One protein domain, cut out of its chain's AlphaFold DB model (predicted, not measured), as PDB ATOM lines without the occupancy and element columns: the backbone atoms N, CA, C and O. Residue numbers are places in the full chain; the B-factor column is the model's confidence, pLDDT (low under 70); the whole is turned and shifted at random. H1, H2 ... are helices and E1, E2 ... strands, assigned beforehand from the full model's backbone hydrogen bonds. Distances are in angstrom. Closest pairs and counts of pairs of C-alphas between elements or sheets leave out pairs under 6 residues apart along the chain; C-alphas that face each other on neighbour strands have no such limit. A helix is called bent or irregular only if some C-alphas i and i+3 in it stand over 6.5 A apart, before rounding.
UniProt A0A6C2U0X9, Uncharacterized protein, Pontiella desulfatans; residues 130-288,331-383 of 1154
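What this domain is: This is residues 130 to 288 and 331 to 383 of the 1154 residues of an uncharacterized protein of Pontiella desulfatans (UniProt A0A6C2U0X9). A twisted sheet, E1 E3 E2, makes one side, its long strands E1 and E3 folding back together; H5 packs across it, and beyond H5 lies long H6, with H2 and H4 packed on H6. H3 packs on H2, while H1 only grazes the sheet. The 212 printed residues run E1 H1 E2 H2 H3 E3 H4 H5 H6, an antiparallel sheet and six named helices, class mixed, with under half of the residues in named elements. The whole is compact, radius of gyration of the C-alphas 18.1 A, spanning 57 by 39 by 34 A.

Where its parts are: E1, residues 132 to 150, spans 24.7 A from C-alpha 132 at (19.502, 24.011, 57.789) and bends by 144 degrees at residue 147. E3, 249 to 268, spans 23.6 A and bends by 148 degrees at residue 253; E2, 182 to 190, spans 24.3 A. The helices are H1, 171 to 178; H2, 200 to 203; H3, 214 to 218; H4, 335 to 343; H5, 348 to 355; and H6, 362 to 383, 31.3 A long, ending at C-alpha 383 (34.058, 26.109, 60.047).

How they stand to each other: N 139 and O 261 of E1 and E3 are 2.9 A apart, and N 262 and O 187 of E3 and E2 2.8 A, both within hydrogen-bond range. H5 is on the sheet at a height of 8.0 A and runs across the strands, at 86 degrees to E2 on the local plane. H6 touches H5 with residues 365 to 369 alone, about perpendicular at 83 degrees; the closest C-alphas, Val 353 and Ser 365, are 6.2 A apart. H4 touches H6 at Phe 339 and Thr 375, closest C-alphas 5.8 A. Every O i to N i+4 pair is within range in H1, H3, H4 and H6; H2 is too short for one; irregular H5, with C-alphas 349 and 352 7.6 A apart, has 0 of 4, but 4 of 5 O i to N i+3 pairs.

The domain as a whole: The C-alphas farthest apart, Ala 256 and Gly 277, are 57.2 A apart. Residues 289 to 330 are not printed; C-alphas 288 and 331 are 8.0 A apart across the cut. The links E1 to H1 and H3 to E3 are long. Residues 156 to 169 and 208 to 211 have pLDDT under 70.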
ATOM      1  N   SER A 130      20.062  28.548  62.686       94.88
ATOM      2  CA  SER A 130      20.099  27.141  63.101       94.88
ATOM      3  C   SER A 130      20.603  26.209  61.995       94.88
ATOM      4  O   SER A 130      20.731  26.621  60.845       94.88
ATOM      5  N   MET A 131      20.856  24.939  62.305       93.06
ATOM      6  CA  MET A 131      21.115  23.905  61.293       93.06
ATOM      7  C   MET A 131      20.026  23.898  60.205       93.06
ATOM      8  O   MET A 131      18.835  23.872  60.525       93.06
ATOM      9  N   GLN A 132      20.425  23.880  58.926       91.81
ATOM     10  CA  GLN A 132      19.502  24.011  57.789       91.81
ATOM     11  C   GLN A 132      19.372  22.728  56.957       91.81
ATOM     12  O   GLN A 132      20.341  22.003  56.720       91.81
ATOM     13  N   ALA A 133      18.173  22.489  56.436       90.69
ATOM     14  CA  ALA A 133      17.910  21.482  55.417       90.69
ATOM     15  C   ALA A 133      17.254  22.107  54.185       90.69
ATOM     16  O   ALA A 133      16.483  23.065  54.289       90.69
ATOM     17  N   LEU A 134      17.545  21.536  53.018       91.12
ATOM     18  CA  LEU A 134      16.855  21.869  51.779       91.12
ATOM     19  C   LEU A 134      15.477  21.189  51.748       91.12
ATOM     20  O   LEU A 134      15.358  19.987  51.985       91.12
ATOM     21  N   ALA A 135      14.444  21.950  51.405       89.69
ATOM     22  CA  ALA A 135      13.080  21.480  51.201       89.69
ATOM     23  C   ALA A 135      12.553  21.956  49.846       89.69
ATOM     24  O   ALA A 135      12.992  22.979  49.320       89.69
ATOM     25  N   TRP A 136      11.603  21.225  49.267       92.06
ATOM     26  CA  TRP A 136      11.054  21.568  47.959       92.06
ATOM     27  C   TRP A 136       9.597  21.156  47.804       92.06
ATOM     28  O   TRP A 136       9.122  20.220  48.451       92.06
ATOM     29  N   ASN A 137       8.894  21.885  46.944       93.88
ATOM     30  CA  ASN A 137       7.588  21.499  46.437       93.88
ATOM     31  C   ASN A 137       7.646  21.326  44.919       93.88
ATOM     32  O   ASN A 137       8.488  21.931  44.249       93.88
ATOM     33  N   GLU A 138       6.748  20.505  44.388       94.62
ATOM     34  CA  GLU A 138       6.716  20.152  42.971       94.62
ATOM     35  C   GLU A 138       5.387  20.569  42.347       94.62
ATOM     36  O   GLU A 138       4.318  20.346  42.911       94.62
ATOM     37  N   THR A 139       5.434  21.176  41.165       96.44
ATOM     38  CA  THR A 139       4.232  21.603  40.438       96.44
ATOM     39  C   THR A 139       4.376  21.289  38.958       96.44
ATOM     40  O   THR A 139       5.297  21.767  38.304       96.44
ATOM     41  N   ASN A 140       3.468  20.483  38.409       96.94
ATOM     42  CA  ASN A 140       3.494  20.127  36.990       96.94
ATOM     43  C   ASN A 140       2.722  21.151  36.152       96.94
ATOM     44  O   ASN A 140       1.586  21.491  36.474       96.94
ATOM     45  N   VAL A 141       3.318  21.592  35.045       96.56
ATOM     46  CA  VAL A 141       2.741  22.543  34.085       96.56
ATOM     47  C   VAL A 141       3.010  22.086  32.649       96.56
ATOM     48  O   VAL A 141       3.836  21.209  32.395       96.56
ATOM     49  N   SER A 142       2.293  22.654  31.680       96.44
ATOM     50  CA  SER A 142       2.481  22.367  30.251       96.44
ATOM     51  C   SER A 142       2.675  23.663  29.472       96.44
ATOM     52  O   SER A 142       1.892  24.595  29.629       96.44
ATOM     53  N   GLY A 143       3.713  23.712  28.640       92.56
ATOM     54  CA  GLY A 143       3.933  24.771  27.660       92.56
ATOM     55  C   GLY A 143       3.673  24.294  26.221       92.56
ATOM     56  O   GLY A 143       3.434  23.105  25.994       92.56
ATOM     57  N   PRO A 144       3.770  25.188  25.222       93.44
ATOM     58  CA  PRO A 144       4.257  26.557  25.347       93.44
ATOM     59  C   PRO A 144       3.167  27.504  25.864       93.44
ATOM     60  O   PRO A 144       1.986  27.287  25.616       93.44
ATOM     61  N   GLY A 145       3.548  28.575  26.556       91.88
ATOM     62  CA  GLY A 145       2.584  29.578  27.022       91.88
ATOM     63  C   GLY A 145       3.085  30.385  28.209       91.88
ATOM     64  O   GLY A 145       4.150  30.108  28.752       91.88
ATOM     65  N   ASN A 146       2.326  31.407  28.607       94.19
ATOM     66  CA  ASN A 146       2.637  32.154  29.820       94.19
ATOM     67  C   ASN A 146       1.963  31.497  31.029       94.19
ATOM     68  O   ASN A 146       0.740  31.540  31.155       94.19
ATOM     69  N   ILE A 147       2.761  30.890  31.898       95.44
ATOM     70  CA  ILE A 147       2.313  30.267  33.138       95.44
ATOM     71  C   ILE A 147       2.262  31.344  34.215       95.44
ATOM     72  O   ILE A 147       3.296  31.896  34.593       95.44
ATOM     73  N   LYS A 148       1.049  31.628  34.696       96.50
ATOM     74  CA  LYS A 148       0.795  32.506  35.836       96.50
ATOM     75  C   LYS A 148       0.109  31.724  36.939       96.50
ATOM     76  O   LYS A 148      -1.032  31.308  36.763       96.50
ATOM     77  N   MET A 149       0.795  31.517  38.052       96.56
ATOM     78  CA  MET A 149       0.228  30.833  39.212       96.56
ATOM     79  C   MET A 149       1.017  31.155  40.470       96.56
ATOM     80  O   MET A 149       2.202  31.461  40.389       96.56
ATOM     81  N   GLN A 150       0.386  31.022  41.629       96.88
ATOM     82  CA  GLN A 150       1.109  31.034  42.890       96.88
ATOM     83  C   GLN A 150       1.662  29.632  43.161       96.88
ATOM     84  O   GLN A 150       0.916  28.652  43.155       96.88
ATOM     85  N   LEU A 151       2.972  29.524  43.365       95.94
ATOM     86  CA  LEU A 151       3.613  28.274  43.758       95.94
ATOM     87  C   LEU A 151       3.484  28.100  45.268       95.94
ATOM     88  O   LEU A 151       3.795  29.007  46.035       95.94
ATOM     89  N   GLU A 152       3.082  26.920  45.721       93.06
ATOM     90  CA  GLU A 152       3.023  26.626  47.151       93.06
ATOM     91  C   GLU A 152       4.431  26.433  47.732       93.06
ATOM     92  O   GLU A 152       5.281  25.766  47.132       93.06
ATOM     93  N   LYS A 153       4.662  26.975  48.933       89.62
ATOM     94  CA  LYS A 153       5.861  26.671  49.725       89.62
ATOM     95  C   LYS A 153       5.882  25.175  50.088       89.62
ATOM     96  O   LYS A 153       4.819  24.592  50.311       89.62
ATOM     97  N   PRO A 154       7.064  24.544  50.197       84.62
ATOM     98  CA  PRO A 154       7.165  23.191  50.722       84.62
ATOM     99  C   PRO A 154       6.563  23.087  52.117       84.62
ATOM    100  O   PRO A 154       6.719  23.973  52.959       84.62
ATOM    101  N   LYS A 155       5.906  21.955  52.376       73.56
ATOM    102  CA  LYS A 155       5.469  21.625  53.729       73.56
ATOM    103  C   LYS A 155       6.704  21.413  54.609       73.56
ATOM    104  O   LYS A 155       7.633  20.739  54.166       73.56
ATOM    105  N   PRO A 156       6.707  21.915  55.853       64.12
ATOM    106  CA  PRO A 156       7.791  21.652  56.787       64.12
ATOM    107  C   PRO A 156       7.980  20.147  56.988       64.12
ATOM    108  O   PRO A 156       7.051  19.443  57.397       64.12
ATOM    109  N   VAL A 157       9.185  19.654  56.714       57.06
ATOM    110  CA  VAL A 157       9.581  18.275  57.006       57.06
ATOM    111  C   VAL A 157      10.589  18.329  58.141       57.06
ATOM    112  O   VAL A 157      11.718  18.763  57.943       57.06
ATOM    113  N   TYR A 158      10.207  17.862  59.333       58.22
ATOM    114  CA  TYR A 158      11.228  17.539  60.327       58.22
ATOM    115  C   TYR A 158      12.015  16.352  59.804       58.22
ATOM    116  O   TYR A 158      11.432  15.297  59.527       58.22
ATOM    117  N   LEU A 159      13.335  16.503  59.731       55.62
ATOM    118  CA  LEU A 159      14.227  15.356  59.707       55.62
ATOM    119  C   LEU A 159      13.871  14.519  60.936       55.62
ATOM    120  O   LEU A 159      14.076  14.956  62.070       55.62
ATOM    121  N   LYS A 160      13.198  13.380  60.724       48.34
ATOM    122  CA  LYS A 160      12.677  12.548  61.810       48.34
ATOM    123  C   LYS A 160      13.859  12.063  62.635       48.34
ATOM    124  O   LYS A 160      14.497  11.066  62.314       48.34
ATOM    125  N   PHE A 161      14.116  12.750  63.740       45.97
ATOM    126  CA  PHE A 161      15.045  12.293  64.751       45.97
ATOM    127  C   PHE A 161      14.407  11.071  65.429       45.97
ATOM    128  O   PHE A 161      13.560  11.233  66.292       45.97
ATOM    129  N   ASN A 162      14.729   9.871  64.930       42.47
ATOM    130  CA  ASN A 162      14.280   8.525  65.335       42.47
ATOM    131  C   ASN A 162      12.913   8.396  66.025       42.47
ATOM    132  O   ASN A 162      12.739   8.811  67.174       42.47
ATOM    133  N   PRO A 163      12.003   7.595  65.460       37.59
ATOM    134  CA  PRO A 163      10.713   7.315  66.084       37.59
ATOM    135  C   PRO A 163      10.775   6.657  67.485       37.59
ATOM    136  O   PRO A 163       9.752   6.614  68.166       37.59
ATOM    137  N   LYS A 164      11.929   6.144  67.949       37.22
ATOM    138  CA  LYS A 164      12.112   5.572  69.300       37.22
ATOM    139  C   LYS A 164      12.508   6.590  70.380       37.22
ATOM    140  O   LYS A 164      12.304   6.291  71.556       37.22
ATOM    141  N   LEU A 165      13.042   7.764  70.030       43.53
ATOM    142  CA  LEU A 165      13.274   8.845  70.993       43.53
ATOM    143  C   LEU A 165      12.043   9.754  70.997       43.53
ATOM    144  O   LEU A 165      11.924  10.671  70.199       43.53
ATOM    145  N   LYS A 166      11.108   9.502  71.921       40.62
ATOM    146  CA  LYS A 166       9.879  10.303  72.098       40.62
ATOM    147  C   LYS A 166      10.118  11.787  72.436       40.62
ATOM    148  O   LYS A 166       9.149  12.532  72.552       40.62
ATOM    149  N   ILE A 167      11.364  12.229  72.614       50.75
ATOM    150  CA  ILE A 167      11.691  13.634  72.869       50.75
ATOM    151  C   ILE A 167      11.739  14.349  71.515       50.75
ATOM    152  O   ILE A 167      12.805  14.619  70.965       50.75
ATOM    153  N   PHE A 168      10.558  14.601  70.950       54.59
ATOM    154  CA  PHE A 168      10.410  15.618  69.916       54.59
ATOM    155  C   PHE A 168      10.956  16.955  70.442       54.59
ATOM    156  O   PHE A 168      10.869  17.183  71.656       54.59
ATOM    157  N   PRO A 169      11.465  17.852  69.572       65.56
ATOM    158  CA  PRO A 169      11.737  19.216  70.001       65.56
ATOM    159  C   PRO A 169      10.479  19.759  70.697       65.56
ATOM    160  O   PRO A 169       9.363  19.447  70.252       65.56
ATOM    161  N   PRO A 170      10.627  20.506  71.804       73.75
ATOM    162  CA  PRO A 170       9.492  21.090  72.500       73.75
ATOM    163  C   PRO A 170       8.520  21.777  71.529       73.75
ATOM    164  O   PRO A 170       8.943  22.382  70.546       73.75
ATOM    165  N   GLU A 171       7.213  21.728  71.807       78.50
ATOM    166  CA  GLU A 171       6.181  22.274  70.902       78.50
ATOM    167  C   GLU A 171       6.416  23.743  70.511       78.50
ATOM    168  O   GLU A 171       6.030  24.165  69.425       78.50
ATOM    169  N   PHE A 172       7.085  24.529  71.360       79.19
ATOM    170  CA  PHE A 172       7.457  25.902  71.022       79.19
ATOM    171  C   PHE A 172       8.536  25.972  69.928       79.19
ATOM    172  O   PHE A 172       8.402  26.782  69.016       79.19
ATOM    173  N   ILE A 173       9.548  25.094  69.955       81.44
ATOM    174  CA  ILE A 173      10.560  24.986  68.892       81.44
ATOM    175  C   ILE A 173       9.891  24.539  67.598       81.44
ATOM    176  O   ILE A 173      10.187  25.076  66.532       81.44
ATOM    177  N   LYS A 174       8.924  23.618  67.684       78.44
ATOM    178  CA  LYS A 174       8.150  23.228  66.504       78.44
ATOM    179  C   LYS A 174       7.416  24.416  65.888       78.44
ATOM    180  O   LYS A 174       7.552  24.686  64.702       78.44
ATOM    181  N   LYS A 175       6.667  25.171  66.698       79.69
ATOM    182  CA  LYS A 175       5.958  26.377  66.236       79.69
ATOM    183  C   LYS A 175       6.907  27.412  65.628       79.69
ATOM    184  O   LYS A 175       6.591  27.962  64.580       79.69
ATOM    185  N   MET A 176       8.061  27.637  66.258       79.94
ATOM    186  CA  MET A 176       9.083  28.569  65.781       79.94
ATOM    187  C   MET A 176       9.651  28.150  64.417       79.94
ATOM    188  O   MET A 176       9.780  28.975  63.518       79.94
ATOM    189  N   THR A 177       9.953  26.863  64.243       81.38
ATOM    190  CA  THR A 177      10.552  26.334  63.006       81.38
ATOM    191  C   THR A 177       9.543  26.168  61.871       81.38
ATOM    192  O   THR A 177       9.905  26.376  60.718       81.38
ATOM    193  N   TYR A 178       8.266  25.892  62.163       74.75
ATOM    194  CA  TYR A 178       7.205  25.800  61.151       74.75
ATOM    195  C   TYR A 178       6.989  27.088  60.349       74.75
ATOM    196  O   TYR A 178       6.590  27.018  59.188       74.75
ATOM    197  N   GLY A 179       7.216  28.250  60.964       75.69
ATOM    198  CA  GLY A 179       7.065  29.544  60.298       75.69
ATOM    199  C   GLY A 179       8.251  29.934  59.413       75.69
ATOM    200  O   GLY A 179       8.121  30.858  58.613       75.69
ATOM    201  N   PHE A 180       9.394  29.255  59.543       88.69
ATOM    202  CA  PHE A 180      10.623  29.637  58.857       88.69
ATOM    203  C   PHE A 180      10.801  28.875  57.537       88.69
ATOM    204  O   PHE A 180      10.970  27.654  57.513       88.69
ATOM    205  N   TYR A 181      10.787  29.624  56.436       90.62
ATOM    206  CA  TYR A 181      11.119  29.152  55.098       90.62
ATOM    207  C   TYR A 181      11.655  30.312  54.269       90.62
ATOM    208  O   TYR A 181      11.019  31.368  54.211       90.62
ATOM    209  N   GLU A 182      12.758  30.079  53.567       93.56
ATOM    210  CA  GLU A 182      13.314  31.025  52.602       93.56
ATOM    211  C   GLU A 182      13.583  30.329  51.271       93.56
ATOM    212  O   GLU A 182      14.185  29.253  51.236       93.56
ATOM    213  N   ASP A 183      13.143  30.946  50.176       94.69
ATOM    214  CA  ASP A 183      13.430  30.462  48.831       94.69
ATOM    215  C   ASP A 183      14.939  30.485  48.553       94.69
ATOM    216  O   ASP A 183      15.646  31.430  48.895       94.69
ATOM    217  N   VAL A 184      15.425  29.423  47.912       95.38
ATOM    218  CA  VAL A 184      16.813  29.293  47.457       95.38
ATOM    219  C   VAL A 184      16.852  29.427  45.941       95.38
ATOM    220  O   VAL A 184      17.538  30.299  45.413       95.38
ATOM    221  N   LYS A 185      16.115  28.556  45.241       96.56
ATOM    222  CA  LYS A 185      16.018  28.522  43.779       96.56
ATOM    223  C   LYS A 185      14.693  27.917  43.333       96.56
ATOM    224  O   LYS A 185      14.178  26.992  43.962       96.56
ATOM    225  N   VAL A 186      14.191  28.388  42.197       97.50
ATOM    226  CA  VAL A 186      13.060  27.789  41.488       97.50
ATOM    227  C   VAL A 186      13.559  27.251  40.156       97.50
ATOM    228  O   VAL A 186      14.040  28.012  39.321       97.50
ATOM    229  N   PHE A 187      13.434  25.943  39.944       98.00
ATOM    230  CA  PHE A 187      13.837  25.302  38.694       98.00
ATOM    231  C   PHE A 187      12.624  24.823  37.908       98.00
ATOM    232  O   PHE A 187      11.694  24.279  38.491       98.00
ATOM    233  N   ALA A 188      12.655  24.941  36.584       97.62
ATOM    234  CA  ALA A 188      11.811  24.156  35.696       97.62
ATOM    235  C   ALA A 188      12.649  23.028  35.087       97.62
ATOM    236  O   ALA A 188      13.672  23.275  34.449       97.62
ATOM    237  N   VAL A 189      12.202  21.787  35.277       97.62
ATOM    238  CA  VAL A 189      12.796  20.589  34.665       97.62
ATOM    239  C   VAL A 189      11.750  19.859  33.821       97.62
ATOM    240  O   VAL A 189      10.561  19.984  34.114       97.62
ATOM    241  N   PRO A 190      12.124  19.091  32.785       96.81
ATOM    242  CA  PRO A 190      11.177  18.236  32.077       96.81
ATOM    243  C   PRO A 190      10.445  17.300  33.045       96.81
ATOM    244  O   PRO A 190      11.053  16.751  33.968       96.81
ATOM    245  N   THR A 191       9.142  17.106  32.848       96.56
ATOM    246  CA  THR A 191       8.385  16.131  33.642       96.56
ATOM    247  C   THR A 191       8.835  14.717  33.288       96.56
ATOM    248  O   THR A 191       8.679  14.279  32.150       96.56
ATOM    249  N   VAL A 192       9.361  14.013  34.288       95.31
ATOM    250  CA  VAL A 192       9.910  12.653  34.207       95.31
ATOM    251  C   VAL A 192       9.115  11.675  35.080       95.31
ATOM    252  O   VAL A 192       8.290  12.100  35.895       95.31
ATOM    253  N   GLY A 193       9.346  10.367  34.925       91.88
ATOM    254  CA  GLY A 193       8.739   9.329  35.759       91.88
ATOM    255  C   GLY A 193       9.314   9.236  37.179       91.88
ATOM    256  O   GLY A 193       9.812  10.205  37.767       91.88
ATOM    257  N   GLN A 194       9.179   8.054  37.786       90.50
ATOM    258  CA  GLN A 194       9.474   7.822  39.207       90.50
ATOM    259  C   GLN A 194      10.868   7.237  39.468       90.50
ATOM    260  O   GLN A 194      11.211   7.018  40.626       90.50
ATOM    261  N   GLY A 195      11.687   7.012  38.439       93.19
ATOM    262  CA  GLY A 195      13.078   6.599  38.598       93.19
ATOM    263  C   GLY A 195      13.867   7.594  39.450       93.19
ATOM    264  O   GLY A 195      13.813   8.809  39.233       93.19
ATOM    265  N   ARG A 196      14.565   7.089  40.469       94.56
ATOM    266  CA  ARG A 196      15.364   7.888  41.405       94.56
ATOM    267  C   ARG A 196      16.688   7.191  41.703       94.56
ATOM    268  O   ARG A 196      16.790   5.973  41.584       94.56
ATOM    269  N   ILE A 197      17.670   7.973  42.139       96.44
ATOM    270  CA  ILE A 197      18.911   7.470  42.737       96.44
ATOM    271  C   ILE A 197      18.571   6.604  43.961       96.44
ATOM    272  O   ILE A 197      17.739   6.980  44.791       96.44
ATOM    273  N   LEU A 198      19.217   5.446  44.082       94.88
ATOM    274  CA  LEU A 198      19.049   4.546  45.223       94.88
ATOM    275  C   LEU A 198      19.587   5.215  46.498       94.88
ATOM    276  O   LEU A 198      20.659   5.820  46.461       94.88
ATOM    277  N   GLU A 199      18.851   5.118  47.613       93.12
ATOM    278  CA  GLU A 199      19.195   5.749  48.906       93.12
ATOM    279  C   GLU A 199      19.504   7.262  48.801       93.12
ATOM    280  O   GLU A 199      20.323   7.809  49.542       93.12
ATOM    281  N   TRP A 200      18.858   7.974  47.868       91.44
ATOM    282  CA  TRP A 200      19.158   9.385  47.587       91.44
ATOM    283  C   TRP A 200      19.035  10.319  48.800       91.44
ATOM    284  O   TRP A 200      19.707  11.347  48.851       91.44
ATOM    285  N   LYS A 201      18.201   9.980  49.787       88.88
ATOM    286  CA  LYS A 201      18.029  10.750  51.028       88.88
ATOM    287  C   LYS A 201      19.304  10.747  51.868       88.88
ATOM    288  O   LYS A 201      19.884  11.805  52.106       88.88
ATOM    289  N   GLU A 202      19.823   9.568  52.205       88.56
ATOM    290  CA  GLU A 202      21.145   9.423  52.817       88.56
ATOM    291  C   GLU A 202      22.238  10.066  51.947       88.56
ATOM    292  O   GLU A 202      23.031  10.860  52.450       88.56
ATOM    293  N   LYS A 203      22.254   9.825  50.629       91.94
ATOM    294  CA  LYS A 203      23.283  10.397  49.739       91.94
ATOM    295  C   LYS A 203      23.233  11.926  49.616       91.94
ATOM    296  O   LYS A 203      24.254  12.523  49.280       91.94
ATOM    297  N   SER A 204      22.096  12.563  49.885       91.19
ATOM    298  CA  SER A 204      21.914  14.023  49.815       91.19
ATOM    299  C   SER A 204      22.060  14.735  51.160       91.19
ATOM    300  O   SER A 204      21.860  15.945  51.225       91.19
ATOM    301  N   GLY A 205      22.413  14.027  52.238       86.75
ATOM    302  CA  GLY A 205      22.617  14.655  53.546       86.75
ATOM    303  C   GLY A 205      21.402  14.615  54.491       86.75
ATOM    304  O   GLY A 205      21.470  15.168  55.588       86.75
ATOM    305  N   ILE A 206      20.302  13.965  54.093       80.69
ATOM    306  CA  ILE A 206      19.015  13.923  54.814       80.69
ATOM    307  C   ILE A 206      18.689  12.460  55.175       80.69
ATOM    308  O   ILE A 206      17.890  11.823  54.496       80.69
ATOM    309  N   PRO A 207      19.300  11.876  56.219       71.56
ATOM    310  CA  PRO A 207      19.086  10.471  56.549       71.56
ATOM    311  C   PRO A 207      17.664  10.239  57.080       71.56
ATOM    312  O   PRO A 207      17.081  11.098  57.746       71.56
ATOM    313  N   GLU A 208      17.106   9.050  56.840       64.50
ATOM    314  CA  GLU A 208      15.806   8.662  57.411       64.50
ATOM    315  C   GLU A 208      15.917   8.230  58.890       64.50
ATOM    316  O   GLU A 208      14.908   8.140  59.598       64.50
ATOM    317  N   GLY A 209      17.142   7.959  59.361       61.72
ATOM    318  CA  GLY A 209      17.468   7.519  60.721       61.72
ATOM    319  C   GLY A 209      18.292   8.519  61.544       61.72
ATOM    320  O   GLY A 209      18.607   9.620  61.109       61.72
ATOM    321  N   HIS A 210      18.656   8.117  62.770       58.47
ATOM    322  CA  HIS A 210      19.464   8.937  63.691       58.47
ATOM    323  C   HIS A 210      20.882   9.229  63.221       58.47
ATOM    324  O   HIS A 210      21.408  10.303  63.497       58.47
ATOM    325  N   HIS A 211      21.513   8.224  62.623       66.94
ATOM    326  CA  HIS A 211      22.902   8.265  62.213       66.94
ATOM    327  C   HIS A 211      22.972   8.005  60.723       66.94
ATOM    328  O   HIS A 211      22.169   7.246  60.174       66.94
ATOM    329  N   PHE A 212      23.969   8.616  60.104       76.00
ATOM    330  CA  PHE A 212      24.356   8.297  58.748       76.00
ATOM    331  C   PHE A 212      24.697   6.810  58.613       76.00
ATOM    332  O   PHE A 212      25.473   6.270  59.402       76.00
ATOM    333  N   SER A 213      24.116   6.147  57.611       79.62
ATOM    334  CA  SER A 213      24.502   4.788  57.237       79.62
ATOM    335  C   SER A 213      25.501   4.857  56.095       79.62
ATOM    336  O   SER A 213      25.138   5.191  54.967       79.62
ATOM    337  N   LEU A 214      26.758   4.526  56.387       82.00
ATOM    338  CA  LEU A 214      27.789   4.435  55.360       82.00
ATOM    339  C   LEU A 214      27.416   3.399  54.290       82.00
ATOM    340  O   LEU A 214      27.579   3.667  53.110       82.00
ATOM    341  N   GLU A 215      26.841   2.261  54.690       85.56
ATOM    342  CA  GLU A 215      26.370   1.221  53.767       85.56
ATOM    343  C   GLU A 215      25.374   1.781  52.743       85.56
ATOM    344  O   GLU A 215      25.539   1.576  51.545       85.56
ATOM    345  N   LYS A 216      24.387   2.565  53.196       88.12
ATOM    346  CA  LYS A 216      23.409   3.210  52.306       88.12
ATOM    347  C   LYS A 216      24.039   4.272  51.408       88.12
ATOM    348  O   LYS A 216      23.674   4.387  50.243       88.12
ATOM    349  N   VAL A 217      24.981   5.055  51.940       87.12
ATOM    350  CA  VAL A 217      25.688   6.083  51.162       87.12
ATOM    351  C   VAL A 217      26.542   5.456  50.058       87.12
ATOM    352  O   VAL A 217      26.601   6.007  48.958       87.12
ATOM    353  N   LEU A 218      27.178   4.319  50.344       85.31
ATOM    354  CA  LEU A 218      28.044   3.603  49.409       85.31
ATOM    355  C   LEU A 218      27.283   2.668  48.458       85.31
ATOM    356  O   LEU A 218      27.861   2.254  47.458       85.31
ATOM    357  N   ALA A 219      26.014   2.344  48.729       89.50
ATOM    358  CA  ALA A 219      25.215   1.467  47.876       89.50
ATOM    359  C   ALA A 219      25.074   2.061  46.458       89.50
ATOM    360  O   ALA A 219      24.446   3.115  46.313       89.50
ATOM    361  N   PRO A 220      25.622   1.428  45.405       88.31
ATOM    362  CA  PRO A 220      25.573   1.983  44.057       88.31
ATOM    363  C   PRO A 220      24.157   1.896  43.487       88.31
ATOM    364  O   PRO A 220      23.450   0.908  43.687       88.31
ATOM    365  N   THR A 221      23.738   2.920  42.748       92.38
ATOM    366  CA  THR A 221      22.491   2.855  41.974       92.38
ATOM    367  C   THR A 221      22.741   2.059  40.689       92.38
ATOM    368  O   THR A 221      23.593   2.468  39.899       92.38
ATOM    369  N   PRO A 222      22.020   0.952  40.423       91.62
ATOM    370  CA  PRO A 222      22.170   0.232  39.162       91.62
ATOM    371  C   PRO A 222      21.814   1.131  37.972       91.62
ATOM    372  O   PRO A 222      20.764   1.770  37.963       91.62
ATOM    373  N   VAL A 223      22.665   1.173  36.945       86.19
ATOM    374  CA  VAL A 223      22.440   2.047  35.777       86.19
ATOM    375  C   VAL A 223      21.102   1.733  35.099       86.19
ATOM    376  O   VAL A 223      20.353   2.648  34.766       86.19
ATOM    377  N   ASP A 224      20.750   0.449  35.010       87.19
ATOM    378  CA  ASP A 224      19.516  -0.019  34.371       87.19
ATOM    379  C   ASP A 224      18.267   0.100  35.267       87.19
ATOM    380  O   ASP A 224      17.159  -0.192  34.819       87.19
ATOM    381  N   SER A 225      18.402   0.534  36.532       88.44
ATOM    382  CA  SER A 225      17.239   0.713  37.417       88.44
ATOM    383  C   SER A 225      16.461   2.004  37.155       88.44
ATOM    384  O   SER A 225      15.402   2.206  37.746       88.44
ATOM    385  N   VAL A 226      16.974   2.894  36.297       92.19
ATOM    386  CA  VAL A 226      16.323   4.155  35.926       92.19
ATOM    387  C   VAL A 226      16.076   4.169  34.419       92.19
ATOM    388  O   VAL A 226      17.010   4.096  33.626       92.19
ATOM    389  N   ALA A 227      14.810   4.279  34.014       93.56
ATOM    390  CA  ALA A 227      14.443   4.341  32.602       93.56
ATOM    391  C   ALA A 227      15.008   5.606  31.934       93.56
ATOM    392  O   ALA A 227      15.071   6.665  32.553       93.56
ATOM    393  N   ALA A 228      15.336   5.541  30.638       91.81
ATOM    394  CA  ALA A 228      15.833   6.704  29.892       91.81
ATOM    395  C   ALA A 228      14.852   7.897  29.909       91.81
ATOM    396  O   ALA A 228      15.282   9.047  29.905       91.81
ATOM    397  N   SER A 229      13.541   7.632  29.993       92.69
ATOM    398  CA  SER A 229      12.494   8.654  30.161       92.69
ATOM    399  C   SER A 229      12.556   9.398  31.495       92.69
ATOM    400  O   SER A 229      11.903  10.430  31.645       92.69
ATOM    401  N   ASP A 230      13.305   8.864  32.461       94.88
ATOM    402  CA  ASP A 230      13.404   9.388  33.819       94.88
ATOM    403  C   ASP A 230      14.688  10.206  34.045       94.88
ATOM    404  O   ASP A 230      14.901  10.747  35.132       94.88
ATOM    405  N   ILE A 231      15.525  10.330  33.009       96.62
ATOM    406  CA  ILE A 231      16.789  11.067  33.026       96.62
ATOM    407  C   ILE A 231      16.576  12.479  32.469       96.62
ATOM    408  O   ILE A 231      16.111  12.669  31.346       96.62
ATOM    409  N   ILE A 232      16.959  13.487  33.251       97.38
ATOM    410  CA  ILE A 232      16.888  14.898  32.865       97.38
ATOM    411  C   ILE A 232      18.206  15.307  32.205       97.38
ATOM    412  O   ILE A 232      19.260  15.234  32.829       97.38
ATOM    413  N   GLU A 233      18.172  15.797  30.968       95.00
ATOM    414  CA  GLU A 233      19.348  16.432  30.357       95.00
ATOM    415  C   GLU A 233      19.760  17.676  31.165       95.00
ATOM    416  O   GLU A 233      18.928  18.543  31.434       95.00
ATOM    417  N   THR A 234      21.046  17.805  31.507       92.75
ATOM    418  CA  THR A 234      21.586  18.934  32.295       92.75
ATOM    419  C   THR A 234      21.203  20.294  31.712       92.75
ATOM    420  O   THR A 234      20.795  21.186  32.448       92.75
ATOM    421  N   ALA A 235      21.260  20.449  30.384       93.12
ATOM    422  CA  ALA A 235      20.905  21.693  29.693       93.12
ATOM    423  C   ALA A 235      19.408  22.061  29.779       93.12
ATOM    424  O   ALA A 235      19.034  23.187  29.457       93.12
ATOM    425  N   LYS A 236      18.545  21.124  30.197       94.19
ATOM    426  CA  LYS A 236      17.100  21.333  30.375       94.19
ATOM    427  C   LYS A 236      16.715  21.652  31.822       94.19
ATOM    428  O   LYS A 236      15.529  21.785  32.106       94.19
ATOM    429  N   VAL A 237      17.681  21.793  32.732       96.94
ATOM    430  CA  VAL A 237      17.448  22.365  34.064       96.94
ATOM    431  C   VAL A 237      17.470  23.888  33.940       96.94
ATOM    432  O   VAL A 237      18.531  24.487  33.791       96.94
ATOM    433  N   ILE A 238      16.296  24.520  33.965       96.81
ATOM    434  CA  ILE A 238      16.153  25.969  33.767       96.81
ATOM    435  C   ILE A 238      15.946  26.643  35.122       96.81
ATOM    436  O   ILE A 238      14.962  26.360  35.803       96.81
ATOM    437  N   ASP A 239      16.839  27.555  35.505       97.44
ATOM    438  CA  ASP A 239      16.614  28.457  36.639       97.44
ATOM    439  C   ASP A 239      15.570  29.515  36.245       97.44
ATOM    440  O   ASP A 239      15.780  30.301  35.322       97.44
ATOM    441  N   ILE A 240      14.426  29.492  36.925       97.56
ATOM    442  CA  ILE A 240      13.305  30.423  36.744       97.56
ATOM    443  C   ILE A 240      13.041  31.227  38.020       97.56
ATOM    444  O   ILE A 240      11.941  31.746  38.209       97.56
ATOM    445  N   SER A 241      14.033  31.328  38.909       97.19
ATOM    446  CA  SER A 241      13.903  32.044  40.184       97.19
ATOM    447  C   SER A 241      13.515  33.508  39.975       97.19
ATOM    448  O   SER A 241      12.671  34.024  40.695       97.19
ATOM    449  N   ASP A 242      14.054  34.157  38.940       97.62
ATOM    450  CA  ASP A 242      13.750  35.551  38.586       97.62
ATOM    451  C   ASP A 242      12.343  35.749  37.986       97.62
ATOM    452  O   ASP A 242      11.937  36.872  37.686       97.62
ATOM    453  N   LYS A 243      11.599  34.657  37.777       97.88
ATOM    454  CA  LYS A 243      10.218  34.662  37.277       97.88
ATOM    455  C   LYS A 243       9.191  34.535  38.393       97.88
ATOM    456  O   LYS A 243       7.998  34.604  38.099       97.88
ATOM    457  N   MET A 244       9.631  34.318  39.630       97.06
ATOM    458  CA  MET A 244       8.785  34.239  40.813       97.06
ATOM    459  C   MET A 244       9.035  35.459  41.704       97.06
ATOM    460  O   MET A 244      10.184  35.790  41.990       97.06
ATOM    461  N   ASP A 245       7.971  36.132  42.138       95.50
ATOM    462  CA  ASP A 245       8.077  37.211  43.126       95.50
ATOM    463  C   ASP A 245       8.171  36.680  44.574       95.50
ATOM    464  O   ASP A 245       8.110  35.474  44.831       95.50
ATOM    465  N   ALA A 246       8.319  37.587  45.545       92.12
ATOM    466  CA  ALA A 246       8.456  37.240  46.963       92.12
ATOM    467  C   ALA A 246       7.201  36.570  47.566       92.12
ATOM    468  O   ALA A 246       7.310  35.805  48.528       92.12
ATOM    469  N   ASP A 247       6.022  36.806  46.981       92.81
ATOM    470  CA  ASP A 247       4.752  36.189  47.388       92.81
ATOM    471  C   ASP A 247       4.566  34.787  46.776       92.81
ATOM    472  O   ASP A 247       3.609  34.066  47.088       92.81
ATOM    473  N   GLY A 248       5.511  34.359  45.934       94.88
ATOM    474  CA  GLY A 248       5.496  33.075  45.248       94.88
ATOM    475  C   GLY A 248       4.687  33.074  43.955       94.88
ATOM    476  O   GLY A 248       4.388  31.992  43.447       94.88
ATOM    477  N   ASN A 249       4.308  34.236  43.415       97.38
ATOM    478  CA  ASN A 249       3.616  34.308  42.134       97.38
ATOM    479  C   ASN A 249       4.624  34.135  41.000       97.38
ATOM    480  O   ASN A 249       5.496  34.972  40.773       97.38
ATOM    481  N   LEU A 250       4.484  33.037  40.266       97.75
ATOM    482  CA  LEU A 250       5.246  32.749  39.066       97.75
ATOM    483  C   LEU A 250       4.602  33.429  37.857       97.75
ATOM    484  O   LEU A 250       3.397  33.307  37.644       97.75
ATOM    485  N   ASN A 251       5.418  34.070  37.022       97.50
ATOM    486  CA  ASN A 251       5.053  34.565  35.698       97.50
ATOM    487  C   ASN A 251       6.140  34.171  34.691       97.50
ATOM    488  O   ASN A 251       7.107  34.902  34.466       97.50
ATOM    489  N   TRP A 252       5.996  32.985  34.099       97.62
ATOM    490  CA  TRP A 252       7.022  32.378  33.256       97.62
ATOM    491  C   TRP A 252       6.493  31.996  31.874       97.62
ATOM    492  O   TRP A 252       5.529  31.244  31.738       97.62
ATOM    493  N   LYS A 253       7.182  32.455  30.823       96.62
ATOM    494  CA  LYS A 253       6.928  32.037  29.439       96.62
ATOM    495  C   LYS A 253       7.568  30.667  29.183       96.62
ATOM    496  O   LYS A 253       8.702  30.583  28.715       96.62
ATOM    497  N   ALA A 254       6.832  29.607  29.507       95.44
ATOM    498  CA  ALA A 254       7.278  28.227  29.387       95.44
ATOM    499  C   ALA A 254       7.486  27.819  27.913       95.44
ATOM    500  O   ALA A 254       6.601  28.065  27.082       95.44
ATOM    501  N   PRO A 255       8.612  27.162  27.568       96.25
ATOM    502  CA  PRO A 255       8.794  26.507  26.274       96.25
ATOM    503  C   PRO A 255       7.827  25.332  26.075       96.25
ATOM    504  O   PRO A 255       7.235  24.827  27.029       96.25
ATOM    505  N   ALA A 256       7.696  24.857  24.834       96.00
ATOM    506  CA  ALA A 256       6.876  23.686  24.524       96.00
ATOM    507  C   ALA A 256       7.333  22.439  25.300       96.00
ATOM    508  O   ALA A 256       8.526  22.143  25.340       96.00
ATOM    509  N   GLY A 257       6.386  21.712  25.902       94.56
ATOM    510  CA  GLY A 257       6.659  20.488  26.662       94.56
ATOM    511  C   GLY A 257       5.972  20.440  28.027       94.56
ATOM    512  O   GLY A 257       5.324  21.395  28.452       94.56
ATOM    513  N   LYS A 258       6.111  19.303  28.717       97.25
ATOM    514  CA  LYS A 258       5.666  19.133  30.107       97.25
ATOM    515  C   LYS A 258       6.823  19.444  31.048       97.25
ATOM    516  O   LYS A 258       7.910  18.893  30.877       97.25
ATOM    517  N   TRP A 259       6.570  20.306  32.022       97.81
ATOM    518  CA  TRP A 259       7.566  20.780  32.972       97.81
ATOM    519  C   TRP A 259       7.119  20.499  34.400       97.81
ATOM    520  O   TRP A 259       5.955  20.682  34.746       97.81
ATOM    521  N   THR A 260       8.056  20.096  35.243       97.69
ATOM    522  CA  THR A 260       7.919  20.076  36.695       97.69
ATOM    523  C   THR A 260       8.705  21.252  37.256       97.69
ATOM    524  O   THR A 260       9.918  21.350  37.076       97.69
ATOM    525  N   ILE A 261       8.005  22.157  37.928       97.88
ATOM    526  CA  ILE A 261       8.590  23.270  38.663       97.88
ATOM    527  C   ILE A 261       8.974  22.773  40.055       97.88
ATOM    528  O   ILE A 261       8.133  22.227  40.768       97.88
ATOM    529  N   LEU A 262      10.234  22.964  40.433       96.88
ATOM    530  CA  LEU A 262      10.795  22.670  41.745       96.88
ATOM    531  C   LEU A 262      11.033  23.997  42.472       96.88
ATOM    532  O   LEU A 262      12.024  24.675  42.199       96.88
ATOM    533  N   ARG A 263      10.138  24.373  43.390       96.50
ATOM    534  CA  ARG A 263      10.353  25.513  44.298       96.50
ATOM    535  C   ARG A 263      11.161  25.016  45.490       96.50
ATOM    536  O   ARG A 263      10.605  24.350  46.364       96.50
ATOM    537  N   MET A 264      12.466  25.274  45.493       94.94
ATOM    538  CA  MET A 264      13.394  24.801  46.520       94.94
ATOM    539  C   MET A 264      13.769  25.941  47.467       94.94
ATOM    540  O   MET A 264      14.070  27.053  47.034       94.94
ATOM    541  N   GLY A 265      13.792  25.657  48.763       93.19
ATOM    542  CA  GLY A 265      14.183  26.617  49.789       93.19
ATOM    543  C   GLY A 265      14.785  25.952  51.018       93.19
ATOM    544  O   GLY A 265      14.829  24.726  51.112       93.19
ATOM    545  N   ARG A 266      15.267  26.764  51.954       92.19
ATOM    546  CA  ARG A 266      15.871  26.304  53.207       92.19
ATOM    547  C   ARG A 266      14.885  26.365  54.368       92.19
ATOM    548  O   ARG A 266      14.011  27.231  54.409       92.19
ATOM    549  N   MET A 267      15.051  25.440  55.308       90.62
ATOM    550  CA  MET A 267      14.291  25.354  56.556       90.62
ATOM    551  C   MET A 267      15.224  24.966  57.703       90.62
ATOM    552  O   MET A 267      16.251  24.326  57.478       90.62
ATOM    553  N   SER A 268      14.827  25.263  58.940       89.75
ATOM    554  CA  SER A 268      15.504  24.718  60.121       89.75
ATOM    555  C   SER A 268      15.289  23.204  60.216       89.75
ATOM    556  O   SER A 268      14.184  22.712  59.981       89.75
ATOM    557  N   THR A 269      16.315  22.455  60.629       85.94
ATOM    558  CA  THR A 269      16.178  21.017  60.929       85.94
ATOM    559  C   THR A 269      15.359  20.759  62.198       85.94
ATOM    560  O   THR A 269      14.885  19.640  62.410       85.94
ATOM    561  N   GLY A 270      15.204  21.774  63.056       84.44
ATOM    562  CA  GLY A 270      14.591  21.655  64.377       84.44
ATOM    563  C   GLY A 270      15.458  20.929  65.410       84.44
ATOM    564  O   GLY A 270      14.949  20.582  66.476       84.44
ATOM    565  N   SER A 271      16.740  20.685  65.107       85.50
ATOM    566  CA  SER A 271      17.695  20.157  66.085       85.50
ATOM    567  C   SER A 271      17.906  21.152  67.225       85.50
ATOM    568  O   SER A 271      17.955  22.362  66.996       85.50
ATOM    569  N   CYS A 272      17.983  20.651  68.455       87.31
ATOM    570  CA  CYS A 272      18.036  21.476  69.653       87.31
ATOM    571  C   CYS A 272      18.883  20.846  70.758       87.31
ATOM    572  O   CYS A 272      19.069  19.621  70.808       87.31
ATOM    573  N   THR A 273      19.314  21.684  71.698       87.50
ATOM    574  CA  THR A 273      20.101  21.267  72.856       87.50
ATOM    575  C   THR A 273      19.384  20.215  73.695       87.50
ATOM    576  O   THR A 273      18.156  20.216  73.829       87.50
ATOM    577  N   ARG A 274      20.144  19.246  74.223       85.00
ATOM    578  CA  ARG A 274      19.614  18.200  75.111       85.00
ATOM    579  C   ARG A 274      20.718  17.444  75.857       85.00
ATOM    580  O   ARG A 274      21.806  17.275  75.316       85.00
ATOM    581  N   PRO A 275      20.402  16.889  77.041       83.94
ATOM    582  CA  PRO A 275      19.174  17.098  77.791       83.94
ATOM    583  C   PRO A 275      19.268  18.424  78.551       83.94
ATOM    584  O   PRO A 275      20.120  18.563  79.422       83.94
ATOM    585  N   GLY A 276      18.381  19.366  78.242       78.62
ATOM    586  CA  GLY A 276      18.331  20.680  78.879       78.62
ATOM    587  C   GLY A 276      17.056  20.899  79.686       78.62
ATOM    588  O   GLY A 276      16.126  20.083  79.647       78.62
ATOM    589  N   GLY A 277      17.017  22.001  80.428       78.06
ATOM    590  CA  GLY A 277      15.796  22.533  81.024       78.06
ATOM    591  C   GLY A 277      14.816  23.023  79.951       78.06
ATOM    592  O   GLY A 277      15.196  23.409  78.845       78.06
ATOM    593  N   ARG A 278      13.512  23.020  80.256       75.31
ATOM    594  CA  ARG A 278      12.467  23.415  79.287       75.31
ATOM    595  C   ARG A 278      12.623  24.865  78.800       75.31
ATOM    596  O   ARG A 278      12.276  25.149  77.660       75.31
ATOM    597  N   GLU A 279      13.117  25.753  79.660       77.50
ATOM    598  CA  GLU A 279      13.257  27.200  79.409       77.50
ATOM    599  C   GLU A 279      14.635  27.608  78.860       77.50
ATOM    600  O   GLU A 279      14.870  28.776  78.528       77.50
ATOM    601  N   THR A 280      15.558  26.652  78.803       84.06
ATOM    602  CA  THR A 280      16.961  26.817  78.401       84.06
ATOM    603  C   THR A 280      17.296  25.996  77.155       84.06
ATOM    604  O   THR A 280      18.277  26.281  76.476       84.06
ATOM    605  N   THR A 281      16.418  25.064  76.772       87.12
ATOM    606  CA  THR A 281      16.492  24.350  75.494       87.12
ATOM    607  C   THR A 281      16.335  25.317  74.314       87.12
ATOM    608  O   THR A 281      15.368  26.078  74.256       87.12
ATOM    609  N   GLY A 282      17.227  25.233  73.323       89.25
ATOM    610  CA  GLY A 282      17.150  26.033  72.096       89.25
ATOM    611  C   GLY A 282      17.803  25.365  70.888       89.25
ATOM    612  O   GLY A 282      18.315  24.254  70.998       89.25
ATOM    613  N   LEU A 283      17.723  26.006  69.719       91.75
ATOM    614  CA  LEU A 283      18.158  25.416  68.449       91.75
ATOM    615  C   LEU A 283      19.683  25.236  68.387       91.75
ATOM    616  O   LEU A 283      20.443  26.047  68.915       91.75
ATOM    617  N   ASP A 284      20.125  24.180  67.706       92.44
ATOM    618  CA  ASP A 284      21.528  23.988  67.341       92.44
ATOM    619  C   ASP A 284      21.921  24.947  66.215       92.44
ATOM    620  O   ASP A 284      21.221  25.063  65.205       92.44
ATOM    621  N   VAL A 285      23.071  25.599  66.366       96.56
ATOM    622  CA  VAL A 285      23.598  26.558  65.390       96.56
ATOM    623  C   VAL A 285      24.002  25.886  64.074       96.56
ATOM    624  O   VAL A 285      24.408  24.722  64.077       96.56
ATOM    625  N   ASP A 286      23.909  26.609  62.958       96.81
ATOM    626  CA  ASP A 286      24.418  26.181  61.652       96.81
ATOM    627  C   ASP A 286      25.934  25.942  61.712       96.81
ATOM    628  O   ASP A 286      26.716  26.873  61.905       96.81
ATOM    629  N   LYS A 287      26.344  24.688  61.523       95.62
ATOM    630  CA  LYS A 287      27.734  24.239  61.662       95.62
ATOM    631  C   LYS A 287      28.562  24.447  60.390       95.62
ATOM    632  O   LYS A 287      29.775  24.269  60.418       95.62
ATOM    633  N   LEU A 288      27.925  24.817  59.277       97.50
ATOM    634  CA  LEU A 288      28.603  25.097  58.006       97.50
ATOM    635  C   LEU A 288      29.091  26.546  57.936       97.50
ATOM    636  O   LEU A 288      29.956  26.839  57.120       97.50
ATOM    637  N   TRP A 331      22.234  21.938  54.094       95.06
ATOM    638  CA  TRP A 331      22.211  23.273  53.530       95.06
ATOM    639  C   TRP A 331      22.838  24.286  54.485       95.06
ATOM    640  O   TRP A 331      22.946  24.050  55.690       95.06
ATOM    641  N   SER A 332      23.255  25.413  53.917       96.50
ATOM    642  CA  SER A 332      23.610  26.664  54.587       96.50
ATOM    643  C   SER A 332      23.649  27.770  53.533       96.50
ATOM    644  O   SER A 332      23.808  27.486  52.344       96.50
ATOM    645  N   VAL A 333      23.529  29.029  53.949       96.44
ATOM    646  CA  VAL A 333      23.661  30.183  53.043       96.44
ATOM    647  C   VAL A 333      25.055  30.281  52.417       96.44
ATOM    648  O   VAL A 333      25.176  30.772  51.302       96.44
ATOM    649  N   VAL A 334      26.086  29.754  53.089       97.62
ATOM    650  CA  VAL A 334      27.469  29.746  52.576       97.62
ATOM    651  C   VAL A 334      27.760  28.565  51.649       97.62
ATOM    652  O   VAL A 334      28.764  28.566  50.944       97.62
ATOM    653  N   LEU A 335      26.892  27.543  51.639       97.44
ATOM    654  CA  LEU A 335      27.166  26.289  50.940       97.44
ATOM    655  C   LEU A 335      27.379  26.476  49.427       97.44
ATOM    656  O   LEU A 335      28.268  25.811  48.903       97.44
ATOM    657  N   PRO A 336      26.644  27.355  48.710       97.94
ATOM    658  CA  PRO A 336      26.884  27.543  47.285       97.94
ATOM    659  C   PRO A 336      28.266  28.081  46.933       97.94
ATOM    660  O   PRO A 336      28.920  27.537  46.044       97.94
ATOM    661  N   GLU A 337      28.720  29.099  47.660       98.25
ATOM    662  CA  GLU A 337      30.048  29.678  47.470       98.25
ATOM    663  C   GLU A 337      31.140  28.680  47.869       98.25
ATOM    664  O   GLU A 337      32.084  28.456  47.113       98.25
ATOM    665  N   GLU A 338      30.984  28.012  49.018       98.25
ATOM    666  CA  GLU A 338      31.926  26.988  49.474       98.25
ATOM    667  C   GLU A 338      32.008  25.806  48.498       98.25
ATOM    668  O   GLU A 338      33.101  25.308  48.228       98.25
ATOM    669  N   PHE A 339      30.884  25.382  47.913       98.56
ATOM    670  CA  PHE A 339      30.860  24.325  46.906       98.56
ATOM    671  C   PHE A 339      31.630  24.735  45.653       98.56
ATOM    672  O   PHE A 339      32.527  24.012  45.221       98.56
ATOM    673  N   GLU A 340      31.321  25.896  45.076       98.38
ATOM    674  CA  GLU A 340      31.970  26.351  43.846       98.38
ATOM    675  C   GLU A 340      33.471  26.571  44.056       98.38
ATOM    676  O   GLU A 340      34.281  26.080  43.268       98.38
ATOM    677  N   LYS A 341      33.854  27.187  45.180       98.19
ATOM    678  CA  LYS A 341      35.252  27.374  45.588       98.19
ATOM    679  C   LYS A 341      36.010  26.052  45.707       98.19
ATOM    680  O   LYS A 341      37.171  25.972  45.310       98.19
ATOM    681  N   ARG A 342      35.387  25.021  46.282       96.38
ATOM    682  CA  ARG A 342      36.055  23.753  46.605       96.38
ATOM    683  C   ARG A 342      35.991  22.717  45.489       96.38
ATOM    684  O   ARG A 342      36.841  21.826  45.464       96.38
ATOM    685  N   ARG A 343      34.966  22.753  44.636       96.94
ATOM    686  CA  ARG A 343      34.700  21.752  43.582       96.94
ATOM    687  C   ARG A 343      34.946  22.297  42.172       96.94
ATOM    688  O   ARG A 343      35.142  21.526  41.237       96.94
ATOM    689  N   GLY A 344      34.991  23.620  42.011       96.94
ATOM    690  CA  GLY A 344      35.314  24.285  40.746       96.94
ATOM    691  C   GLY A 344      34.156  24.354  39.746       96.94
ATOM    692  O   GLY A 344      34.398  24.572  38.560       96.94
ATOM    693  N   TYR A 345      32.914  24.142  40.190       97.50
ATOM    694  CA  TYR A 345      31.710  24.308  39.373       97.50
ATOM    695  C   TYR A 345      30.492  24.667  40.233       97.50
ATOM    696  O   TYR A 345      30.449  24.367  41.425       97.50
ATOM    697  N   SER A 346      29.477  25.283  39.623       96.56
ATOM    698  CA  SER A 346      28.237  25.641  40.319       96.56
ATOM    699  C   SER A 346      27.364  24.415  40.606       96.56
ATOM    700  O   SER A 346      27.111  23.595  39.719       96.56
ATOM    701  N   LEU A 347      26.820  24.320  41.823       97.06
ATOM    702  CA  LEU A 347      25.895  23.244  42.195       97.06
ATOM    703  C   LEU A 347      24.473  23.425  41.634       97.06
ATOM    704  O   LEU A 347      23.710  22.461  41.605       97.06
ATOM    705  N   TYR A 348      24.089  24.637  41.207       96.25
ATOM    706  CA  TYR A 348      22.696  24.957  40.866       96.25
ATOM    707  C   TYR A 348      22.107  24.072  39.755       96.25
ATOM    708  O   TYR A 348      21.010  23.552  39.961       96.25
ATOM    709  N   PRO A 349      22.811  23.792  38.636       96.19
ATOM    710  CA  PRO A 349      22.301  22.888  37.599       96.19
ATOM    711  C   PRO A 349      22.047  21.451  38.086       96.19
ATOM    712  O   PRO A 349      21.322  20.694  37.443       96.19
ATOM    713  N   TRP A 350      22.636  21.071  39.220       97.69
ATOM    714  CA  TRP A 350      22.587  19.724  39.782       97.69
ATOM    715  C   TRP A 350      21.652  19.602  40.988       97.69
ATOM    716  O   TRP A 350      21.372  18.490  41.426       97.69
ATOM    717  N   MET A 351      21.104  20.708  41.504       96.25
ATOM    718  CA  MET A 351      20.183  20.689  42.649       96.25
ATOM    719  C   MET A 351      18.992  19.724  42.514       96.25
ATOM    720  O   MET A 351      18.640  19.123  43.531       96.25
ATOM    721  N   PRO A 352      18.392  19.479  41.325       96.94
ATOM    722  CA  PRO A 352      17.350  18.457  41.192       96.94
ATOM    723  C   PRO A 352      17.794  17.051  41.634       96.94
ATOM    724  O   PRO A 352      16.964  16.256  42.074       96.94
ATOM    725  N   VAL A 353      19.095  16.739  41.591       97.75
ATOM    726  CA  VAL A 353      19.637  15.462  42.084       97.75
ATOM    727  C   VAL A 353      19.414  15.289  43.591       97.75
ATOM    728  O   VAL A 353      19.196  14.172  44.058       97.75
ATOM    729  N   LEU A 354      19.365  16.381  44.362       95.12
ATOM    730  CA  LEU A 354      19.091  16.345  45.806       95.12
ATOM    731  C   LEU A 354      17.661  15.885  46.134       95.12
ATOM    732  O   LEU A 354      17.396  15.505  47.268       95.12
ATOM    733  N   THR A 355      16.753  15.856  45.151       93.19
ATOM    734  CA  THR A 355      15.407  15.264  45.284       93.19
ATOM    735  C   THR A 355      15.364  13.804  44.807       93.19
ATOM    736  O   THR A 355      14.292  13.264  44.515       93.19
ATOM    737  N   GLY A 356      16.533  13.199  44.584       94.69
ATOM    738  CA  GLY A 356      16.716  11.862  44.031       94.69
ATOM    739  C   GLY A 356      16.566  11.750  42.519       94.69
ATOM    740  O   GLY A 356      16.675  10.640  42.006       94.69
ATOM    741  N   ARG A 357      16.282  12.837  41.787       96.38
ATOM    742  CA  ARG A 357      16.174  12.778  40.319       96.38
ATOM    743  C   ARG A 357      17.532  12.485  39.693       96.38
ATOM    744  O   ARG A 357      18.569  12.806  40.261       96.38
ATOM    745  N   VAL A 358      17.510  11.913  38.496       97.88
ATOM    746  CA  VAL A 358      18.727  11.681  37.719       97.88
ATOM    747  C   VAL A 358      18.905  12.822  36.727       97.88
ATOM    748  O   VAL A 358      18.031  13.066  35.897       97.88
ATOM    749  N   VAL A 359      20.036  13.517  36.816       97.69
ATOM    750  CA  VAL A 359      20.431  14.582  35.890       97.69
ATOM    751  C   VAL A 359      21.682  14.135  35.127       97.69
ATOM    752  O   VAL A 359      22.674  13.713  35.721       97.69
ATOM    753  N   GLY A 360      21.629  14.189  33.797       96.56
ATOM    754  CA  GLY A 360      22.662  13.703  32.883       96.56
ATOM    755  C   GLY A 360      22.705  12.177  32.794       96.56
ATOM    756  O   GLY A 360      22.346  11.605  31.771       96.56
ATOM    757  N   SER A 361      23.136  11.515  33.865       96.06
ATOM    758  CA  SER A 361      23.150  10.056  34.003       96.06
ATOM    759  C   SER A 361      23.186   9.662  35.480       96.06
ATOM    760  O   SER A 361      23.433  10.506  36.349       96.06
ATOM    761  N   VAL A 362      22.960   8.374  35.768       96.25
ATOM    762  CA  VAL A 362      23.106   7.826  37.128       96.25
ATOM    763  C   VAL A 362      24.506   8.121  37.668       96.25
ATOM    764  O   VAL A 362      24.637   8.673  38.755       96.25
ATOM    765  N   GLU A 363      25.543   7.864  36.870       94.38
ATOM    766  CA  GLU A 363      26.932   8.124  37.254       94.38
ATOM    767  C   GLU A 363      27.193   9.607  37.556       94.38
ATOM    768  O   GLU A 363      27.758   9.930  38.601       94.38
ATOM    769  N   LEU A 364      26.769  10.521  36.675       96.44
ATOM    770  CA  LEU A 364      26.995  11.956  36.880       96.44
ATOM    771  C   LEU A 364      26.277  12.463  38.140       96.44
ATOM    772  O   LEU A 364      26.823  13.268  38.891       96.44
ATOM    773  N   SER A 365      25.077  11.945  38.403       97.62
ATOM    774  CA  SER A 365      24.299  12.277  39.597       97.62
ATOM    775  C   SER A 365      24.953  11.752  40.883       97.62
ATOM    776  O   SER A 365      25.024  12.477  41.874       97.62
ATOM    777  N   GLU A 366      25.478  10.523  40.890       95.94
ATOM    778  CA  GLU A 366      26.190   9.978  42.058       95.94
ATOM    779  C   GLU A 366      27.508  10.710  42.334       95.94
ATOM    780  O   GLU A 366      27.829  10.990  43.493       95.94
ATOM    781  N   ARG A 367      28.226  11.101  41.278       95.94
ATOM    782  CA  ARG A 367      29.420  11.948  41.361       95.94
ATOM    783  C   ARG A 367      29.108  13.320  41.965       95.94
ATOM    784  O   ARG A 367      29.816  13.750  42.873       95.94
ATOM    785  N   PHE A 368      28.018  13.967  41.544       97.62
ATOM    786  CA  PHE A 368      27.558  15.215  42.162       97.62
ATOM    787  C   PHE A 368      27.261  15.036  43.657       97.62
ATOM    788  O   PHE A 368      27.702  15.837  44.478       97.62
ATOM    789  N   LEU A 369      26.533  13.975  44.022       96.81
ATOM    790  CA  LEU A 369      26.179  13.707  45.417       96.81
ATOM    791  C   LEU A 369      27.419  13.467  46.287       96.81
ATOM    792  O   LEU A 369      27.425  13.860  47.452       96.81
ATOM    793  N   TRP A 370      28.469  12.848  45.740       95.31
ATOM    794  CA  TRP A 370      29.753  12.730  46.432       95.31
ATOM    795  C   TRP A 370      30.386  14.108  46.682       95.31
ATOM    796  O   TRP A 370      30.687  14.424  47.832       95.31
ATOM    797  N   ASP A 371      30.495  14.960  45.652       97.44
ATOM    798  CA  ASP A 371      31.060  16.316  45.782       97.44
ATOM    799  C   ASP A 371      30.277  17.172  46.793       97.44
ATOM    800  O   ASP A 371      30.861  17.914  47.588       97.44
ATOM    801  N   PHE A 372      28.951  17.026  46.808       97.31
ATOM    802  CA  PHE A 372      28.050  17.718  47.727       97.31
ATOM    803  C   PHE A 372      28.255  17.300  49.189       97.31
ATOM    804  O   PHE A 372      28.383  18.156  50.073       97.31
ATOM    805  N   ARG A 373      28.347  15.991  49.459       95.31
ATOM    806  CA  ARG A 373      28.636  15.491  50.812       95.31
ATOM    807  C   ARG A 373      30.039  15.869  51.261       95.31
ATOM    808  O   ARG A 373      30.196  16.316  52.393       95.31
ATOM    809  N   GLN A 374      31.034  15.761  50.380       95.62
ATOM    810  CA  GLN A 374      32.401  16.146  50.719       95.62
ATOM    811  C   GLN A 374      32.494  17.645  51.035       95.62
ATOM    812  O   GLN A 374      33.153  18.014  51.996       95.62
ATOM    813  N   THR A 375      31.780  18.511  50.307       97.38
ATOM    814  CA  THR A 375      31.723  19.952  50.624       97.38
ATOM    815  C   THR A 375      31.117  20.199  52.008       97.38
ATOM    816  O   THR A 375      31.650  20.990  52.784       97.38
ATOM    817  N   THR A 376      30.031  19.495  52.347       95.94
ATOM    818  CA  THR A 376      29.422  19.568  53.687       95.94
ATOM    819  C   THR A 376      30.405  19.114  54.776       95.94
ATOM    820  O   THR A 376      30.543  19.797  55.789       95.94
ATOM    821  N   SER A 377      31.113  17.998  54.560       95.38
ATOM    822  CA  SER A 377      32.152  17.491  55.471       95.38
ATOM    823  C   SER A 377      33.273  18.504  55.678       95.38
ATOM    824  O   SER A 377      33.592  18.844  56.817       95.38
ATOM    825  N   ASP A 378      33.816  19.036  54.579       96.50
ATOM    826  CA  ASP A 378      34.891  20.023  54.593       96.50
ATOM    827  C   ASP A 378      34.470  21.286  55.377       96.50
ATOM    828  O   ASP A 378      35.240  21.806  56.183       96.50
ATOM    829  N   CYS A 379      33.226  21.754  55.202       97.62
ATOM    830  CA  CYS A 379      32.691  22.893  55.954       97.62
ATOM    831  C   CYS A 379      32.567  22.593  57.453       97.62
ATOM    832  O   CYS A 379      32.956  23.426  58.261       97.62
ATOM    833  N   ILE A 380      32.061  21.421  57.854       96.25
ATOM    834  CA  ILE A 380      31.969  21.052  59.280       96.25
ATOM    835  C   ILE A 380      33.371  20.978  59.905       96.25
ATOM    836  O   ILE A 380      33.595  21.496  61.001       96.25
ATOM    837  N   ARG A 381      34.336  20.377  59.205       95.75
ATOM    838  CA  ARG A 381      35.726  20.322  59.662       95.75
ATOM    839  C   ARG A 381      36.304  21.726  59.849       95.75
ATOM    840  O   ARG A 381      36.804  22.025  60.928       95.75
ATOM    841  N   ASP A 382      36.234  22.579  58.828       97.50
ATOM    842  CA  ASP A 382      36.943  23.866  58.812       97.50
ATOM    843  C   ASP A 382      36.210  24.965  59.606       97.50
ATOM    844  O   ASP A 382      36.841  25.761  60.308       97.50
ATOM    845  N   ASN A 383      34.878  25.017  59.512       97.69
ATOM    846  CA  ASN A 383      34.058  26.109  60.047       97.69
ATOM    847  C   ASN A 383      33.499  25.821  61.442       97.69
ATOM    848  O   ASN A 383      33.141  26.771  62.135       97.69
TER     849      ASN A 383